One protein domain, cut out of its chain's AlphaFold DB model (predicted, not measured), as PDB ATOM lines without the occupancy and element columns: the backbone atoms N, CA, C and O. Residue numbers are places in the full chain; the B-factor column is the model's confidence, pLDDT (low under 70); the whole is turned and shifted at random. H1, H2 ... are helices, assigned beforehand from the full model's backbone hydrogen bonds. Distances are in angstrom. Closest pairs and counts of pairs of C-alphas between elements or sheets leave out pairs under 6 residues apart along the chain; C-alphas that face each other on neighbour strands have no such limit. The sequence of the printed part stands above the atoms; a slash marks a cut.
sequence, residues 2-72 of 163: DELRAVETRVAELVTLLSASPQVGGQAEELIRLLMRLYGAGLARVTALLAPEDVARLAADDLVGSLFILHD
ATOM      1  N   ASP A   2      68.088 -79.919 -70.910       80.19
ATOM      2  CA  ASP A   2      69.142 -80.283 -71.877       80.19
ATOM      3  C   ASP A   2      68.748 -80.053 -73.343       80.19
ATOM      4  O   ASP A   2      69.558 -79.564 -74.122       80.19
ATOM      5  N   GLU A   3      67.488 -80.306 -73.704       86.00
ATOM      6  CA  GLU A   3      66.973 -80.025 -75.053       86.00
ATOM      7  C   GLU A   3      67.015 -78.527 -75.391       86.00
ATOM      8  O   GLU A   3      67.493 -78.149 -76.456       86.00
ATOM      9  N   LEU A   4      66.607 -77.659 -74.457       80.56
ATOM     10  CA  LEU A   4      66.654 -76.207 -74.649       80.56
ATOM     11  C   LEU A   4      68.093 -75.711 -74.835       80.56
ATOM     12  O   LEU A   4      68.362 -74.958 -75.762       80.56
ATOM     13  N   ARG A   5      69.035 -76.203 -74.021       83.44
ATOM     14  CA  ARG A   5      70.461 -75.880 -74.182       83.44
ATOM     15  C   ARG A   5      71.019 -76.356 -75.523       83.44
ATOM     16  O   ARG A   5      71.840 -75.665 -76.124       83.44
ATOM     17  N   ALA A   6      70.585 -77.521 -76.005       91.69
ATOM     18  CA  ALA A   6      70.976 -78.021 -77.320       91.69
ATOM     19  C   ALA A   6      70.431 -77.128 -78.446       91.69
ATOM     20  O   ALA A   6      71.168 -76.795 -79.374       91.69
ATOM     21  N   VAL A   7      69.175 -76.684 -78.335       92.56
ATOM     22  CA  VAL A   7      68.566 -75.728 -79.272       92.56
ATOM     23  C   VAL A   7      69.312 -74.393 -79.255       92.56
ATOM     24  O   VAL A   7      69.700 -73.918 -80.317       92.56
ATOM     25  N   GLU A   8      69.580 -73.817 -78.082       88.31
ATOM     26  CA  GLU A   8      70.345 -72.568 -77.933       88.31
ATOM     27  C   GLU A   8      71.732 -72.666 -78.576       88.31
ATOM     28  O   GLU A   8      72.127 -71.798 -79.357       88.31
ATOM     29  N   THR A   9      72.449 -73.759 -78.302       94.88
ATOM     30  CA  THR A   9      73.772 -74.018 -78.887       94.88
ATOM     31  C   THR A   9      73.679 -74.085 -80.405       94.88
ATOM     32  O   THR A   9      74.443 -73.432 -81.115       94.88
ATOM     33  N   ARG A  10      72.688 -74.819 -80.919       95.75
ATOM     34  CA  ARG A  10      72.489 -74.965 -82.357       95.75
ATOM     35  C   ARG A  10      72.129 -73.644 -83.033       95.75
ATOM     36  O   ARG A  10      72.605 -73.376 -84.135       95.75
ATOM     37  N   VAL A  11      71.312 -72.813 -82.389       93.88
ATOM     38  CA  VAL A  11      70.992 -71.463 -82.867       93.88
ATOM     39  C   VAL A  11      72.265 -70.621 -82.948       93.88
ATOM     40  O   VAL A  11      72.518 -70.027 -83.993       93.88
ATOM     41  N   ALA A  12      73.104 -70.615 -81.909       92.75
ATOM     42  CA  ALA A  12      74.356 -69.855 -81.898       92.75
ATOM     43  C   ALA A  12      75.339 -70.304 -83.000       92.75
ATOM     44  O   ALA A  12      75.946 -69.468 -83.680       92.75
ATOM     45  N   GLU A  13      75.464 -71.615 -83.226       95.94
ATOM     46  CA  GLU A  13      76.258 -72.176 -84.328       95.94
ATOM     47  C   GLU A  13      75.747 -71.710 -85.694       95.94
ATOM     48  O   GLU A  13      76.532 -71.271 -86.536       95.94
ATOM     49  N   LEU A  14      74.431 -71.787 -85.920       95.56
ATOM     50  CA  LEU A  14      73.816 -71.369 -87.178       95.56
ATOM     51  C   LEU A  14      73.981 -69.868 -87.404       95.56
ATOM     52  O   LEU A  14      74.344 -69.467 -88.504       95.56
ATOM     53  N   VAL A  15      73.784 -69.041 -86.377       93.38
ATOM     54  CA  VAL A  15      74.028 -67.595 -86.463       93.38
ATOM     55  C   VAL A  15      75.477 -67.321 -86.858       93.38
ATOM     56  O   VAL A  15      75.716 -66.525 -87.764       93.38
ATOM     57  N   THR A  16      76.438 -68.020 -86.247       94.88
ATOM     58  CA  THR A  16      77.865 -67.872 -86.575       94.88
ATOM     59  C   THR A  16      78.140 -68.253 -88.028       94.88
ATOM     60  O   THR A  16      78.802 -67.512 -88.755       94.88
ATOM     61  N   LEU A  17      77.593 -69.386 -88.471       95.56
ATOM     62  CA  LEU A  17      77.754 -69.886 -89.833       95.56
ATOM     63  C   LEU A  17      77.160 -68.924 -90.870       95.56
ATOM     64  O   LEU A  17      77.810 -68.605 -91.863       95.56
ATOM     65  N   LEU A  18      75.931 -68.459 -90.646       94.94
ATOM     66  CA  LEU A  18      75.218 -67.574 -91.568       94.94
ATOM     67  C   LEU A  18      75.881 -66.191 -91.637       94.94
ATOM     68  O   LEU A  18      75.985 -65.619 -92.721       94.94
ATOM     69  N   SER A  19      76.406 -65.697 -90.511       91.88
ATOM     70  CA  SER A  19      77.109 -64.408 -90.433       91.88
ATOM     71  C   SER A  19      78.457 -64.393 -91.163       91.88
ATOM     72  O   SER A  19      78.991 -63.318 -91.424       91.88
ATOM     73  N   ALA A  20      79.010 -65.555 -91.537       95.00
ATOM     74  CA  ALA A  20      80.256 -65.625 -92.304       95.00
ATOM     75  C   ALA A  20      80.127 -65.035 -93.725       95.00
ATOM     76  O   ALA A  20      81.135 -64.695 -94.344       95.00
ATOM     77  N   SER A  21      78.902 -64.896 -94.246       95.81
ATOM     78  CA  SER A  21      78.610 -64.229 -95.517       95.81
ATOM     79  C   SER A  21      77.657 -63.054 -95.282       95.81
ATOM     80  O   SER A  21      76.531 -63.286 -94.844       95.81
ATOM     81  N   PRO A  22      78.032 -61.804 -95.626       94.31
ATOM     82  CA  PRO A  22      77.169 -60.640 -95.409       94.31
ATOM     83  C   PRO A  22      75.791 -60.757 -96.076       94.31
ATOM     84  O   PRO A  22      74.788 -60.330 -95.512       94.31
ATOM     85  N   GLN A  23      75.726 -61.367 -97.264       96.00
ATOM     86  CA  GLN A  23      74.466 -61.549 -97.986       96.00
ATOM     87  C   GLN A  23      73.563 -62.581 -97.298       96.00
ATOM     88  O   GLN A  23      72.379 -62.319 -97.098       96.00
ATOM     89  N   VAL A  24      74.118 -63.736 -96.917       95.94
ATOM     90  CA  VAL A  24      73.356 -64.808 -96.255       95.94
ATOM     91  C   VAL A  24      72.933 -64.376 -94.853       95.94
ATOM     92  O   VAL A  24      71.782 -64.587 -94.477       95.94
ATOM     93  N   GLY A  25      73.825 -63.718 -94.108       95.06
ATOM     94  CA  GLY A  25      73.526 -63.132 -92.806       95.06
ATOM     95  C   GLY A  25      72.372 -62.133 -92.886       95.06
ATOM     96  O   GLY A  25      71.396 -62.278 -92.156       95.06
ATOM     97  N   GLY A  26      72.412 -61.200 -93.844       95.62
ATOM     98  CA  GLY A  26      71.326 -60.233 -94.047       95.62
ATOM     99  C   GLY A  26      69.976 -60.887 -94.365       95.62
ATOM    100  O   GLY A  26      68.954 -60.501 -93.798       95.62
ATOM    101  N   GLN A  27      69.958 -61.919 -95.214       96.62
ATOM    102  CA  GLN A  27      68.734 -62.673 -95.520       96.62
ATOM    103  C   GLN A  27      68.210 -63.458 -94.311       96.62
ATOM    104  O   GLN A  27      67.001 -63.522 -94.092       96.62
ATOM    105  N   ALA A  28      69.103 -64.045 -93.512       95.25
ATOM    106  CA  ALA A  28      68.731 -64.752 -92.293       95.25
ATOM    107  C   ALA A  28      68.136 -63.799 -91.245       95.25
ATOM    108  O   ALA A  28      67.099 -64.105 -90.659       95.25
ATOM    109  N   GLU A  29      68.742 -62.627 -91.045       94.38
ATOM    110  CA  GLU A  29      68.211 -61.588 -90.160       94.38
ATOM    111  C   GLU A  29      66.834 -61.096 -90.610       94.38
ATOM    112  O   GLU A  29      65.926 -60.953 -89.786       94.38
ATOM    113  N   GLU A  30      66.653 -60.853 -91.912       96.75
ATOM    114  CA  GLU A  30      65.359 -60.465 -92.471       96.75
ATOM    115  C   GLU A  30      64.305 -61.551 -92.229       96.75
ATOM    116  O   GLU A  30      63.220 -61.249 -91.729       96.75
ATOM    117  N   LEU A  31      64.637 -62.816 -92.501       96.56
ATOM    118  CA  LEU A  31      63.748 -63.947 -92.252       96.56
ATOM    119  C   LEU A  31      63.350 -64.038 -90.773       96.56
ATOM    120  O   LEU A  31      62.160 -64.127 -90.472       96.56
ATOM    121  N   ILE A  32      64.312 -63.973 -89.848       94.81
ATOM    122  CA  ILE A  32      64.043 -64.013 -88.402       94.81
ATOM    123  C   ILE A  32      63.134 -62.847 -88.008       94.81
ATOM    124  O   ILE A  32      62.143 -63.051 -87.308       94.81
ATOM    125  N   ARG A  33      63.404 -61.632 -88.499       94.69
ATOM    126  CA  ARG A  33      62.573 -60.451 -88.225       94.69
ATOM    127  C   ARG A  33      61.137 -60.630 -88.727       94.69
ATOM    128  O   ARG A  33      60.195 -60.251 -88.029       94.69
ATOM    129  N   LEU A  34      60.957 -61.204 -89.918       97.62
ATOM    130  CA  LEU A  34      59.639 -61.486 -90.490       97.62
ATOM    131  C   LEU A  34      58.894 -62.567 -89.702       97.62
ATOM    132  O   LEU A  34      57.715 -62.383 -89.407       97.62
ATOM    133  N   LEU A  35      59.572 -63.646 -89.309       96.38
ATOM    134  CA  LEU A  35      58.992 -64.702 -88.476       96.38
ATOM    135  C   LEU A  35      58.582 -64.167 -87.100       96.38
ATOM    136  O   LEU A  35      57.452 -64.391 -86.674       96.38
ATOM    137  N   MET A  36      59.446 -63.385 -86.445       95.06
ATOM    138  CA  MET A  36      59.139 -62.735 -85.167       95.06
ATOM    139  C   MET A  36      57.905 -61.836 -85.268       95.06
ATOM    140  O   MET A  36      57.032 -61.874 -84.401       95.06
ATOM    141  N   ARG A  37      57.786 -61.063 -86.353       95.56
ATOM    142  CA  ARG A  37      56.601 -60.234 -86.604       95.56
ATOM    143  C   ARG A  37      55.351 -61.077 -86.863       95.56
ATOM    144  O   ARG A  37      54.291 -60.752 -86.335       95.56
ATOM    145  N   LEU A  38      55.460 -62.135 -87.666       97.00
ATOM    146  CA  LEU A  38      54.342 -63.016 -88.007       97.00
ATOM    147  C   LEU A  38      53.788 -63.722 -86.765       97.00
ATOM    148  O   LEU A  38      52.584 -63.666 -86.514       97.00
ATOM    149  N   TYR A  39      54.657 -64.353 -85.975       95.56
ATOM    150  CA  TYR A  39      54.250 -65.049 -84.757       95.56
ATOM    151  C   TYR A  39      53.742 -64.079 -83.692       95.56
ATOM    152  O   TYR A  39      52.712 -64.357 -83.083       95.56
ATOM    153  N   GLY A  40      54.375 -62.912 -83.539       95.88
ATOM    154  CA  GLY A  40      53.888 -61.860 -82.646       95.88
ATOM    155  C   GLY A  40      52.477 -61.391 -83.009       95.88
ATOM    156  O   GLY A  40      51.612 -61.311 -82.141       95.88
ATOM    157  N   ALA A  41      52.195 -61.169 -84.297       97.12
ATOM    158  CA  ALA A  41      50.853 -60.812 -84.758       97.12
ATOM    159  C   ALA A  41      49.827 -61.934 -84.509       97.12
ATOM    160  O   ALA A  41      48.694 -61.663 -84.108       97.12
ATOM    161  N   GLY A  42      50.224 -63.194 -84.711       97.69
ATOM    162  CA  GLY A  42      49.395 -64.356 -84.395       97.69
ATOM    163  C   GLY A  42      49.064 -64.445 -82.903       97.69
ATOM    164  O   GLY A  42      47.896 -64.568 -82.541       97.69
ATOM    165  N   LEU A  43      50.071 -64.306 -82.037       96.94
ATOM    166  CA  LEU A  43      49.910 -64.285 -80.581       96.94
ATOM    167  C   LEU A  43      49.015 -63.129 -80.130       96.94
ATOM    168  O   LEU A  43      48.094 -63.352 -79.350       96.94
ATOM    169  N   ALA A  44      49.212 -61.926 -80.675       97.00
ATOM    170  CA  ALA A  44      48.370 -60.766 -80.386       97.00
ATOM    171  C   ALA A  44      46.905 -61.016 -80.769       97.00
ATOM    172  O   ALA A  44      45.979 -60.608 -80.069       97.00
ATOM    173  N   ARG A  45      46.672 -61.724 -81.882       98.12
ATOM    174  CA  ARG A  45      45.320 -62.120 -82.275       98.12
ATOM    175  C   ARG A  45      44.730 -63.144 -81.310       98.12
ATOM    176  O   ARG A  45      43.556 -63.022 -80.984       98.12
ATOM    177  N   VAL A  46      45.512 -64.125 -80.864       97.38
ATOM    178  CA  VAL A  46      45.068 -65.116 -79.872       97.38
ATOM    179  C   VAL A  46      44.683 -64.426 -78.566       97.38
ATOM    180  O   VAL A  46      43.577 -64.647 -78.086       97.38
ATOM    181  N   THR A  47      45.530 -63.547 -78.021       96.94
ATOM    182  CA  THR A  47      45.231 -62.839 -76.765       96.94
ATOM    183  C   THR A  47      44.000 -61.944 -76.891       96.94
ATOM    184  O   THR A  47      43.186 -61.910 -75.976       96.94
ATOM    185  N   ALA A  48      43.795 -61.298 -78.043       96.94
ATOM    186  CA  ALA A  48      42.603 -60.491 -78.312       96.94
ATOM    187  C   ALA A  48      41.290 -61.299 -78.400       96.94
ATOM    188  O   ALA A  48      40.212 -60.708 -78.361       96.94
ATOM    189  N   LEU A  49      41.359 -62.624 -78.565       98.06
ATOM    190  CA  LEU A  49      40.194 -63.518 -78.586       98.06
ATOM    191  C   LEU A  49      39.881 -64.129 -77.212       98.06
ATOM    192  O   LEU A  49      38.849 -64.782 -77.067       98.06
ATOM    193  N   LEU A  50      40.763 -63.949 -76.228       97.69
ATOM    194  CA  LEU A  50      40.630 -64.498 -74.883       97.69
ATOM    195  C   LEU A  50      40.095 -63.448 -73.906       97.69
ATOM    196  O   LEU A  50      40.244 -62.242 -74.112       97.69
ATOM    197  N   ALA A  51      39.502 -63.914 -72.807       98.00
ATOM    198  CA  ALA A  51      39.174 -63.040 -71.691       98.00
ATOM    199  C   ALA A  51      40.467 -62.562 -70.990       98.00
ATOM    200  O   ALA A  51      41.450 -63.314 -70.945       98.00
ATOM    201  N   PRO A  52      40.503 -61.347 -70.411       95.69
ATOM    202  CA  PRO A  52      41.688 -60.840 -69.715       95.69
ATOM    203  C   PRO A  52      42.202 -61.773 -68.607       95.69
ATOM    204  O   PRO A  52      43.415 -61.913 -68.442       95.69
ATOM    205  N   GLU A  53      41.309 -62.449 -67.879       96.56
ATOM    206  CA  GLU A  53      41.679 -63.438 -66.863       96.56
ATOM    207  C   GLU A  53      42.400 -64.665 -67.441       96.56
ATOM    208  O   GLU A  53      43.333 -65.182 -66.821       96.56
ATOM    209  N   ASP A  54      42.033 -65.103 -68.646       97.69
ATOM    210  CA  ASP A  54      42.689 -66.220 -69.325       97.69
ATOM    211  C   ASP A  54      44.072 -65.820 -69.833       97.69
ATOM    212  O   ASP A  54      45.026 -66.585 -69.685       97.69
ATOM    213  N   VAL A  55      44.214 -64.599 -70.358       97.38
ATOM    214  CA  VAL A  55      45.522 -64.045 -70.741       97.38
ATOM    215  C   VAL A  55      46.434 -63.939 -69.520       97.38
ATOM    216  O   VAL A  55      47.598 -64.331 -69.592       97.38
ATOM    217  N   ALA A  56      45.916 -63.468 -68.382       95.44
ATOM    218  CA  ALA A  56      46.670 -63.402 -67.133       95.44
ATOM    219  C   ALA A  56      47.095 -64.792 -66.633       95.44
ATOM    220  O   ALA A  56      48.221 -64.956 -66.167       95.44
ATOM    221  N   ARG A  57      46.225 -65.801 -66.767       96.56
ATOM    222  CA  ARG A  57      46.530 -67.193 -66.412       96.56
ATOM    223  C   ARG A  57      47.610 -67.798 -67.308       96.56
ATOM    224  O   ARG A  57      48.490 -68.475 -66.794       96.56
ATOM    225  N   LEU A  58      47.566 -67.542 -68.616       96.19
ATOM    226  CA  LEU A  58      48.618 -67.961 -69.549       96.19
ATOM    227  C   LEU A  58      49.951 -67.272 -69.240       96.19
ATOM    228  O   LEU A  58      50.984 -67.924 -69.218       96.19
ATOM    229  N   ALA A  59      49.921 -65.973 -68.949       95.19
ATOM    230  CA  ALA A  59      51.115 -65.201 -68.615       95.19
ATOM    231  C   ALA A  59      51.772 -65.615 -67.284       95.19
ATOM    232  O   ALA A  59      52.911 -65.235 -67.031       95.19
ATOM    233  N   ALA A  60      51.063 -66.359 -66.428       91.94
ATOM    234  CA  ALA A  60      51.602 -66.893 -65.181       91.94
ATOM    235  C   ALA A  60      52.465 -68.154 -65.378       91.94
ATOM    236  O   ALA A  60      53.156 -68.551 -64.443       91.94
ATOM    237  N   ASP A  61      52.423 -68.786 -66.554       92.75
ATOM    238  CA  ASP A  61      53.388 -69.819 -66.933       92.75
ATOM    239  C   ASP A  61      54.701 -69.158 -67.379       92.75
ATOM    240  O   ASP A  61      54.685 -68.255 -68.214       92.75
ATOM    241  N   ASP A  62      55.839 -69.600 -66.839       84.44
ATOM    242  CA  ASP A  62      57.136 -68.940 -67.054       84.44
ATOM    243  C   ASP A  62      57.540 -68.885 -68.539       84.44
ATOM    244  O   ASP A  62      58.074 -67.876 -69.015       84.44
ATOM    245  N   LEU A  63      57.279 -69.959 -69.293       86.44
ATOM    246  CA  LEU A  63      57.645 -70.040 -70.704       86.44
ATOM    247  C   LEU A  63      56.711 -69.170 -71.548       86.44
ATOM    248  O   LEU A  63      57.173 -68.379 -72.375       86.44
ATOM    249  N   VAL A  64      55.400 -69.290 -71.335       93.06
ATOM    250  CA  VAL A  64      54.400 -68.515 -72.086       93.06
ATOM    251  C   VAL A  64      54.495 -67.026 -71.752       93.06
ATOM    252  O   VAL A  64      54.462 -66.188 -72.655       93.06
ATOM    253  N   GLY A  65      54.689 -66.683 -70.480       92.44
ATOM    254  CA  GLY A  65      54.941 -65.321 -70.022       92.44
ATOM    255  C   GLY A  65      56.170 -64.712 -70.697       92.44
ATOM    256  O   GLY A  65      56.091 -63.591 -71.201       92.44
ATOM    257  N   SER A  66      57.268 -65.467 -70.812       88.75
ATOM    258  CA  SER A  66      58.477 -65.029 -71.529       88.75
ATOM    259  C   SER A  66      58.221 -64.764 -73.018       88.75
ATOM    260  O   SER A  66      58.702 -63.766 -73.556       88.75
ATOM    261  N   LEU A  67      57.417 -65.600 -73.687       91.62
ATOM    262  CA  LEU A  67      57.008 -65.362 -75.079       91.62
ATOM    263  C   LEU A  67      56.151 -64.101 -75.218       91.62
ATOM    264  O   LEU A  67      56.327 -63.336 -76.164       91.62
ATOM    265  N   PHE A  68      55.233 -63.858 -74.282       95.19
ATOM    266  CA  PHE A  68      54.433 -62.636 -74.288       95.19
ATOM    267  C   PHE A  68      55.296 -61.397 -74.079       95.19
ATOM    268  O   PHE A  68      55.070 -60.395 -74.747       95.19
ATOM    269  N   ILE A  69      56.297 -61.458 -73.201       93.50
ATOM    270  CA  ILE A  69      57.252 -60.363 -73.005       93.50
ATOM    271  C   ILE A  69      58.030 -60.090 -74.295       93.50
ATOM    272  O   ILE A  69      58.089 -58.945 -74.727       93.50
ATOM    273  N   LEU A  70      58.550 -61.132 -74.952       91.50
ATOM    274  CA  LEU A  70      59.306 -61.014 -76.204       91.50
ATOM    275  C   LEU A  70      58.515 -60.331 -77.336       91.50
ATOM    276  O   LEU A  70      59.109 -59.745 -78.240       91.50
ATOM    277  N   HIS A  71      57.186 -60.420 -77.296       93.56
ATOM    278  CA  HIS A  71      56.288 -59.827 -78.285       93.56
ATOM    279  C   HIS A  71      55.528 -58.587 -77.781       93.56
ATOM    280  O   HIS A  71      54.606 -58.148 -78.463       93.56
ATOM    281  N   ASP A  72      55.885 -58.030 -76.618       91.69
ATOM    282  CA  ASP A  72      55.211 -56.878 -75.992       91.69
ATOM    283  C   ASP A  72      53.708 -57.105 -75.696       91.69
ATOM    284  O   ASP A  72      52.893 -56.183 -75.712       91.69
TER     285      ASP A  72
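This is residues 2 to 72 of the 163 residues of the protein "NifU domain-containing protein" of Streptomyces sp. RB5 (UniProt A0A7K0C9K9). One long straight helix, H2, forms the base of a loose, flat, open frame, with the other helices folded back at its two ends. At its first end H1 meets it at a corner and slants away as one arm of a V, with residues 2 to 13 sticking out; at its other end the short helices H3 and H4 make a small hook that turns back toward H2, leaving an open gap between H1 and H4. The printed part has 71 residues with four named helices, in the order H1, H2, H3, H4, and no named strand; the class is all helix. The whole is loose, with a radius of gyration of the C-alphas of 15.7 A, and the C-alphas span 46 by 28 by 13 A.

H2, residues 22 to 48, is the longest helix and measures 38.6 A from C-alpha 22 at (77.169, -60.640, -95.409) to C-alpha 48 at (42.603, -60.491, -78.312). Before it comes H1, residues 2 to 19, which begins at C-alpha 2 at (69.142, -80.283, -71.877) and is 25.7 A long. After H2 come H3, residues 52 to 59, 10.4 A long, and H4, residues 62 to 70, 12.3 A long, which ends at C-alpha 70 at (59.306, -61.014, -76.204).

H2 and H1 touch only at the corner by their link, with residues 15 to 19 of H1 and 24 to 28 of H2; their closest C-alphas, those of Ser 19 and Gly 25, are 4.5 A apart. They run opposite ways at a steep tilt of 44 degrees. H2 and H3 are close but not clearly touching, with the C-alphas of Thr 47 and Val 55 closest at 6.2 A; they run opposite ways at a steep tilt of 40 degrees. H2 and H4 are also close but not clearly touching, the closest C-alphas being those of Leu 43 and Phe 68, 7.9 A apart. Their tilt of 67 degrees is steep, only just short of about perpendicular, and they run opposite ways. H3 and H4 touch only at the corner by their link, at Ala 59 and Gly 65, whose C-alphas are closest at 4.1 A, and stand about perpendicular at 73 degrees. H1 is apart from H3 and from H4. In H1, H2, H3 and H4 every O i to N i+4 pair is within hydrogen-bond range.

The two C-alphas farthest apart, those of Ser 21 and Glu 53, are 46.8 A apart, and those of the first and last printed residues, Asp 2 and Asp 72, are 27.5 A apart. Residues 2 to 13, 30 to 35 and 48 to 54 stand free. The three links are tight, and the printed part has no cut. The mean pLDDT of the printed part is 94.1, and no printed residue is under 70.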